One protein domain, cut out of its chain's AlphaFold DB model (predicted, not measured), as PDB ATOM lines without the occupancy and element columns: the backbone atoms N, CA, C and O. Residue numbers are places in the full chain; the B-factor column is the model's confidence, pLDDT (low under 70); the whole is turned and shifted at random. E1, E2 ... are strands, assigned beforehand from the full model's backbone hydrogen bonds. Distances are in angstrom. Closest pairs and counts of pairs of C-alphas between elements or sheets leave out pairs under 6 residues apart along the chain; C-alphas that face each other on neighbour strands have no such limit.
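What this domain is: This is residues 56 to 102 of the 113 residues of an uncharacterized protein of Cardiobacterium valvarum (UniProt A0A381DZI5). Two small strand hairpins, E1 with E2 and bent E3 with E4, form opposite ends of an elongated domain; after E4 the backbone runs back past E1 into a tail. The 47 printed residues hold four named strands, E1 to E4, and no named helix; each sheet is an antiparallel pair, and the class is all strand, though only 21 residues are in named elements. It is only just loose, close to compact, with a radius of gyration of the C-alphas of 11.8 A and spans of 35 by 19 by 17 A.

Where its parts are: E1, residues 59 to 62, begins at C-alpha 59 (6.538, 8.270, -32.485) and measures 10.3 A. E2, residues 65 to 68, also measures 10.3 A. E3, residues 79 to 86, measures 15.5 A and bends by 91 degrees at residue 83. E4, residues 89 to 93, measures 12.9 A and ends at C-alpha 93 (3.928, -4.860, -22.511).

How they stand to each other: In the E1 and E2 hairpin, directions differ by 141 degrees; N 60 and O 67, 2.8 A apart, are within hydrogen-bond range. In the E3 and E4 hairpin the angle is 146 degrees, and N 86 and O 89 are within range at 2.8 A. E2 and E3 are apart.

The domain as a whole: The C-alphas farthest apart, of Asn 83 and Ser 102, are 35.8 A apart. The printed part has no cut, no link is long, and no printed residue is under 70 in pLDDT.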
ATOM      1  N   GLY A  56      12.084   1.313 -33.741       85.88
ATOM      2  CA  GLY A  56      12.338   1.984 -32.457       85.88
ATOM      3  C   GLY A  56      12.214   3.515 -32.481       85.88
ATOM      4  O   GLY A  56      11.873   4.122 -31.473       85.88
ATOM      5  N   TYR A  57      12.416   4.161 -33.629       84.88
ATOM      6  CA  TYR A  57      12.277   5.615 -33.765       84.88
ATOM      7  C   TYR A  57      10.838   6.093 -34.037       84.88
ATOM      8  O   TYR A  57      10.622   7.289 -34.225       84.88
ATOM      9  N   SER A  58       9.861   5.184 -34.106       84.50
ATOM     10  CA  SER A  58       8.457   5.538 -34.360       84.50
ATOM     11  C   SER A  58       7.895   6.343 -33.191       84.50
ATOM     12  O   SER A  58       8.097   5.968 -32.039       84.50
ATOM     13  N   GLY A  59       7.193   7.437 -33.493       86.88
ATOM     14  CA  GLY A  59       6.538   8.270 -32.485       86.88
ATOM     15  C   GLY A  59       5.267   7.617 -31.947       86.88
ATOM     16  O   GLY A  59       4.394   7.222 -32.724       86.88
ATOM     17  N   VAL A  60       5.167   7.533 -30.627       88.12
ATOM     18  CA  VAL A  60       4.042   6.979 -29.869       88.12
ATOM     19  C   VAL A  60       3.705   7.910 -28.712       88.12
ATOM     20  O   VAL A  60       4.565   8.642 -28.233       88.12
ATOM     21  N   THR A  61       2.456   7.915 -28.264       90.69
ATOM     22  CA  THR A  61       2.007   8.719 -27.125       90.69
ATOM     23  C   THR A  61       1.539   7.821 -26.001       90.69
ATOM     24  O   THR A  61       0.830   6.846 -26.236       90.69
ATOM     25  N   ARG A  62       1.925   8.170 -24.782       89.62
ATOM     26  CA  ARG A  62       1.517   7.509 -23.549       89.62
ATOM     27  C   ARG A  62       1.300   8.585 -22.494       89.62
ATOM     28  O   ARG A  62       2.118   9.494 -22.387       89.62
ATOM     29  N   ASP A  63       0.184   8.524 -21.773       88.81
ATOM     30  CA  ASP A  63      -0.156   9.479 -20.706       88.81
ATOM     31  C   ASP A  63      -0.039  10.958 -21.141       88.81
ATOM     32  O   ASP A  63       0.457  11.818 -20.414       88.81
ATOM     33  N   GLY A  64      -0.440  11.253 -22.383       88.69
ATOM     34  CA  GLY A  64      -0.378  12.597 -22.972       88.69
ATOM     35  C   GLY A  64       1.021  13.079 -23.381       88.69
ATOM     36  O   GLY A  64       1.149  14.188 -23.898       88.69
ATOM     37  N   LYS A  65       2.069  12.266 -23.201       90.31
ATOM     38  CA  LYS A  65       3.448  12.564 -23.615       90.31
ATOM     39  C   LYS A  65       3.841  11.749 -24.837       90.31
ATOM     40  O   LYS A  65       3.503  10.573 -24.947       90.31
ATOM     41  N   THR A  66       4.582  12.365 -25.752       90.50
ATOM     42  CA  THR A  66       5.101  11.694 -26.947       90.50
ATOM     43  C   THR A  66       6.521  11.191 -26.712       90.50
ATOM     44  O   THR A  66       7.377  11.931 -26.237       90.50
ATOM     45  N   TYR A  67       6.762   9.946 -27.109       90.06
ATOM     46  CA  TYR A  67       8.029   9.231 -27.018       90.06
ATOM     47  C   TYR A  67       8.374   8.620 -28.376       90.06
ATOM     48  O   TYR A  67       7.494   8.347 -29.198       90.06
ATOM     49  N   LYS A  68       9.650   8.323 -28.613       89.88
ATOM     50  CA  LYS A  68      10.023   7.289 -29.586       89.88
ATOM     51  C   LYS A  68       9.824   5.921 -28.941       89.88
ATOM     52  O   LYS A  68      10.126   5.746 -27.766       89.88
ATOM     53  N   ALA A  69       9.392   4.925 -29.706       88.06
ATOM     54  CA  ALA A  69       9.131   3.582 -29.182       88.06
ATOM     55  C   ALA A  69      10.317   2.982 -28.393       88.06
ATOM     56  O   ALA A  69      10.120   2.351 -27.365       88.06
ATOM     57  N   GLN A  70      11.557   3.228 -28.824       88.94
ATOM     58  CA  GLN A  70      12.772   2.779 -28.129       88.94
ATOM     59  C   GLN A  70      13.044   3.508 -26.805       88.94
ATOM     60  O   GLN A  70      13.789   3.008 -25.971       88.94
ATOM     61  N   GLU A  71      12.502   4.714 -26.628       91.62
ATOM     62  CA  GLU A  71      12.658   5.483 -25.390       91.62
ATOM     63  C   GLU A  71      11.766   4.911 -24.293       91.62
ATOM     64  O   GLU A  71      12.131   5.004 -23.123       91.62
ATOM     65  N   LEU A  72      10.667   4.241 -24.667       89.06
ATOM     66  CA  LEU A  72       9.778   3.611 -23.702       89.06
ATOM     67  C   LEU A  72      10.525   2.601 -22.838       89.06
ATOM     68  O   LEU A  72      10.219   2.546 -21.658       89.06
ATOM     69  N   GLU A  73      11.514   1.847 -23.343       85.56
ATOM     70  CA  GLU A  73      12.249   0.826 -22.557       85.56
ATOM     71  C   GLU A  73      12.777   1.363 -21.209       85.56
ATOM     72  O   GLU A  73      12.955   0.601 -20.263       85.56
ATOM     73  N   ARG A  74      13.011   2.676 -21.109       86.69
ATOM     74  CA  ARG A  74      13.505   3.354 -19.901       86.69
ATOM     75  C   ARG A  74      12.400   3.853 -18.967       86.69
ATOM     76  O   ARG A  74      12.697   4.209 -17.829       86.69
ATOM     77  N   GLU A  75      11.164   3.918 -19.441       88.25
ATOM     78  CA  GLU A  75      10.015   4.377 -18.668       88.25
ATOM     79  C   GLU A  75       9.517   3.269 -17.725       88.25
ATOM     80  O   GLU A  75       9.633   2.085 -18.030       88.25
ATOM     81  N   PRO A  76       8.948   3.611 -16.562       82.19
ATOM     82  CA  PRO A  76       8.345   2.625 -15.672       82.19
ATOM     83  C   PRO A  76       6.966   2.154 -16.189       82.19
ATOM     84  O   PRO A  76       6.518   2.502 -17.284       82.19
ATOM     85  N   ASN A  77       6.253   1.385 -15.359       88.19
ATOM     86  CA  ASN A  77       4.862   0.965 -15.576       88.19
ATOM     87  C   ASN A  77       4.680  -0.010 -16.749       88.19
ATOM     88  O   ASN A  77       3.870   0.209 -17.646       88.19
ATOM     89  N   TYR A  78       5.436  -1.099 -16.714       90.50
ATOM     90  CA  TYR A  78       5.279  -2.233 -17.611       90.50
ATOM     91  C   TYR A  78       4.522  -3.376 -16.952       90.50
ATOM     92  O   TYR A  78       4.721  -3.651 -15.768       90.50
ATOM     93  N   SER A  79       3.743  -4.101 -17.747       90.56
ATOM     94  CA  SER A  79       3.250  -5.422 -17.373       90.56
ATOM     95  C   SER A  79       4.201  -6.478 -17.926       90.56
ATOM     96  O   SER A  79       4.411  -6.570 -19.132       90.56
ATOM     97  N   PHE A  80       4.811  -7.282 -17.059       88.50
ATOM     98  CA  PHE A  80       5.658  -8.387 -17.504       88.50
ATOM     99  C   PHE A  80       4.801  -9.597 -17.869       88.50
ATOM    100  O   PHE A  80       4.024 -10.092 -17.050       88.50
ATOM    101  N   TYR A  81       4.967 -10.106 -19.090       82.06
ATOM    102  CA  TYR A  81       4.243 -11.291 -19.536       82.06
ATOM    103  C   TYR A  81       5.047 -12.556 -19.235       82.06
ATOM    104  O   TYR A  81       5.949 -12.935 -19.987       82.06
ATOM    105  N   LYS A  82       4.683 -13.244 -18.143       88.69
ATOM    106  CA  LYS A  82       5.358 -14.468 -17.669       88.69
ATOM    107  C   LYS A  82       6.887 -14.263 -17.540       88.69
ATOM    108  O   LYS A  82       7.413 -13.153 -17.586       88.69
ATOM    109  N   ASN A  83       7.621 -15.359 -17.367       89.00
ATOM    110  CA  ASN A  83       9.085 -15.365 -17.397       89.00
ATOM    111  C   ASN A  83       9.586 -15.661 -18.815       89.00
ATOM    112  O   ASN A  83      10.241 -16.675 -19.054       89.00
ATOM    113  N   VAL A  84       9.226 -14.804 -19.772       92.94
ATOM    114  CA  VAL A  84       9.705 -14.906 -21.155       92.94
ATOM    115  C   VAL A  84      10.908 -13.988 -21.337       92.94
ATOM    116  O   VAL A  84      10.827 -12.790 -21.074       92.94
ATOM    117  N   TYR A  85      12.013 -14.559 -21.817       91.56
ATOM    118  CA  TYR A  85      13.243 -13.833 -22.117       91.56
ATOM    119  C   TYR A  85      13.540 -13.887 -23.613       91.56
ATOM    120  O   TYR A  85      13.502 -14.949 -24.232       91.56
ATOM    121  N   TYR A  86      13.886 -12.741 -24.185       87.81
ATOM    122  CA  TYR A  86      14.320 -12.591 -25.563       87.81
ATOM    123  C   TYR A  86      15.673 -11.884 -25.590       87.81
ATOM    124  O   TYR A  86      15.811 -10.780 -25.071       87.81
ATOM    125  N   GLN A  87      16.689 -12.536 -26.164       90.12
ATOM    126  CA  GLN A  87      18.066 -12.014 -26.221       90.12
ATOM    127  C   GLN A  87      18.601 -11.539 -24.854       90.12
ATOM    128  O   GLN A  87      19.260 -10.508 -24.749       90.12
ATOM    129  N   GLY A  88      18.285 -12.279 -23.787       91.06
ATOM    130  CA  GLY A  88      18.710 -11.952 -22.423       91.06
ATOM    131  C   GLY A  88      17.915 -10.833 -21.739       91.06
ATOM    132  O   GLY A  88      18.212 -10.510 -20.594       91.06
ATOM    133  N   LYS A  89      16.891 -10.266 -22.391       88.19
ATOM    134  CA  LYS A  89      15.979  -9.270 -21.807       88.19
ATOM    135  C   LYS A  89      14.608  -9.878 -21.525       88.19
ATOM    136  O   LYS A  89      14.126 -10.689 -22.313       88.19
ATOM    137  N   GLN A  90      13.971  -9.487 -20.426       90.75
ATOM    138  CA  GLN A  90      12.608  -9.921 -20.114       90.75
ATOM    139  C   GLN A  90      11.595  -9.197 -21.011       90.75
ATOM    140  O   GLN A  90      11.738  -8.005 -21.278       90.75
ATOM    141  N   VAL A  91      10.578  -9.918 -21.483       90.81
ATOM    142  CA  VAL A  91       9.503  -9.359 -22.313       90.81
ATOM    143  C   VAL A  91       8.443  -8.700 -21.434       90.81
ATOM    144  O   VAL A  91       7.985  -9.283 -20.449       90.81
ATOM    145  N   ALA A  92       8.028  -7.498 -21.822       91.44
ATOM    146  CA  ALA A  92       6.982  -6.740 -21.157       91.44
ATOM    147  C   ALA A  92       6.098  -6.003 -22.170       91.44
ATOM    148  O   ALA A  92       6.486  -5.809 -23.324       91.44
ATOM    149  N   GLU A  93       4.919  -5.587 -21.725       91.69
ATOM    150  CA  GLU A  93       3.928  -4.860 -22.511       91.69
ATOM    151  C   GLU A  93       3.515  -3.555 -21.820       91.69
ATOM    152  O   GLU A  93       3.566  -3.422 -20.594       91.69
ATOM    153  N   THR A  94       3.113  -2.578 -22.628       91.44
ATOM    154  CA  THR A  94       2.524  -1.313 -22.185       91.44
ATOM    155  C   THR A  94       1.560  -0.810 -23.250       91.44
ATOM    156  O   THR A  94       1.768  -1.040 -24.442       91.44
ATOM    157  N   GLU A  95       0.536  -0.079 -22.825       91.81
ATOM    158  CA  GLU A  95      -0.385   0.598 -23.732       91.81
ATOM    159  C   GLU A  95       0.240   1.888 -24.278       91.81
ATOM    160  O   GLU A  95       0.884   2.647 -23.546       91.81
ATOM    161  N   VAL A  96       0.071   2.116 -25.582       89.44
ATOM    162  CA  VAL A  96       0.553   3.301 -26.299       89.44
ATOM    163  C   VAL A  96      -0.403   3.655 -27.434       89.44
ATOM    164  O   VAL A  96      -1.047   2.788 -28.016       89.44
ATOM    165  N   VAL A  97      -0.427   4.928 -27.818       88.56
ATOM    166  CA  VAL A  97      -1.212   5.439 -28.946       88.56
ATOM    167  C   VAL A  97      -0.287   5.849 -30.087       88.56
ATOM    168  O   VAL A  97       0.637   6.642 -29.910       88.56
ATOM    169  N   LEU A  98      -0.555   5.365 -31.298       83.88
ATOM    170  CA  LEU A  98       0.153   5.798 -32.506       83.88
ATOM    171  C   LEU A  98      -0.387   7.145 -33.006       83.88
ATOM    172  O   LEU A  98      -1.389   7.208 -33.724       83.88
ATOM    173  N   THR A  99       0.298   8.236 -32.654       73.69
ATOM    174  CA  THR A  99      -0.167   9.607 -32.939       73.69
ATOM    175  C   THR A  99       0.364  10.219 -34.227       73.69
ATOM    176  O   THR A  99      -0.188  11.221 -34.676       73.69
ATOM    177  N   ARG A 100       1.387   9.639 -34.867       74.56
ATOM    178  CA  ARG A 100       1.895  10.197 -36.131       74.56
ATOM    179  C   ARG A 100       0.801  10.221 -37.204       74.56
ATOM    180  O   ARG A 100      -0.039   9.320 -37.281       74.56
ATOM    181  N   GLU A 101       0.830  11.246 -38.045       71.38
ATOM    182  CA  GLU A 101      -0.075  11.334 -39.184       71.38
ATOM    183  C   GLU A 101       0.187  10.193 -40.168       71.38
ATOM    184  O   GLU A 101       1.326   9.771 -40.402       71.38
ATOM    185  N   SER A 102      -0.879   9.681 -40.772       73.06
ATOM    186  CA  SER A 102      -0.726   8.805 -41.920       73.06
ATOM    187  C   SER A 102      -0.317   9.635 -43.131       73.06
ATOM    188  O   SER A 102      -1.061  10.526 -43.540       73.06
TER     189      SER A 102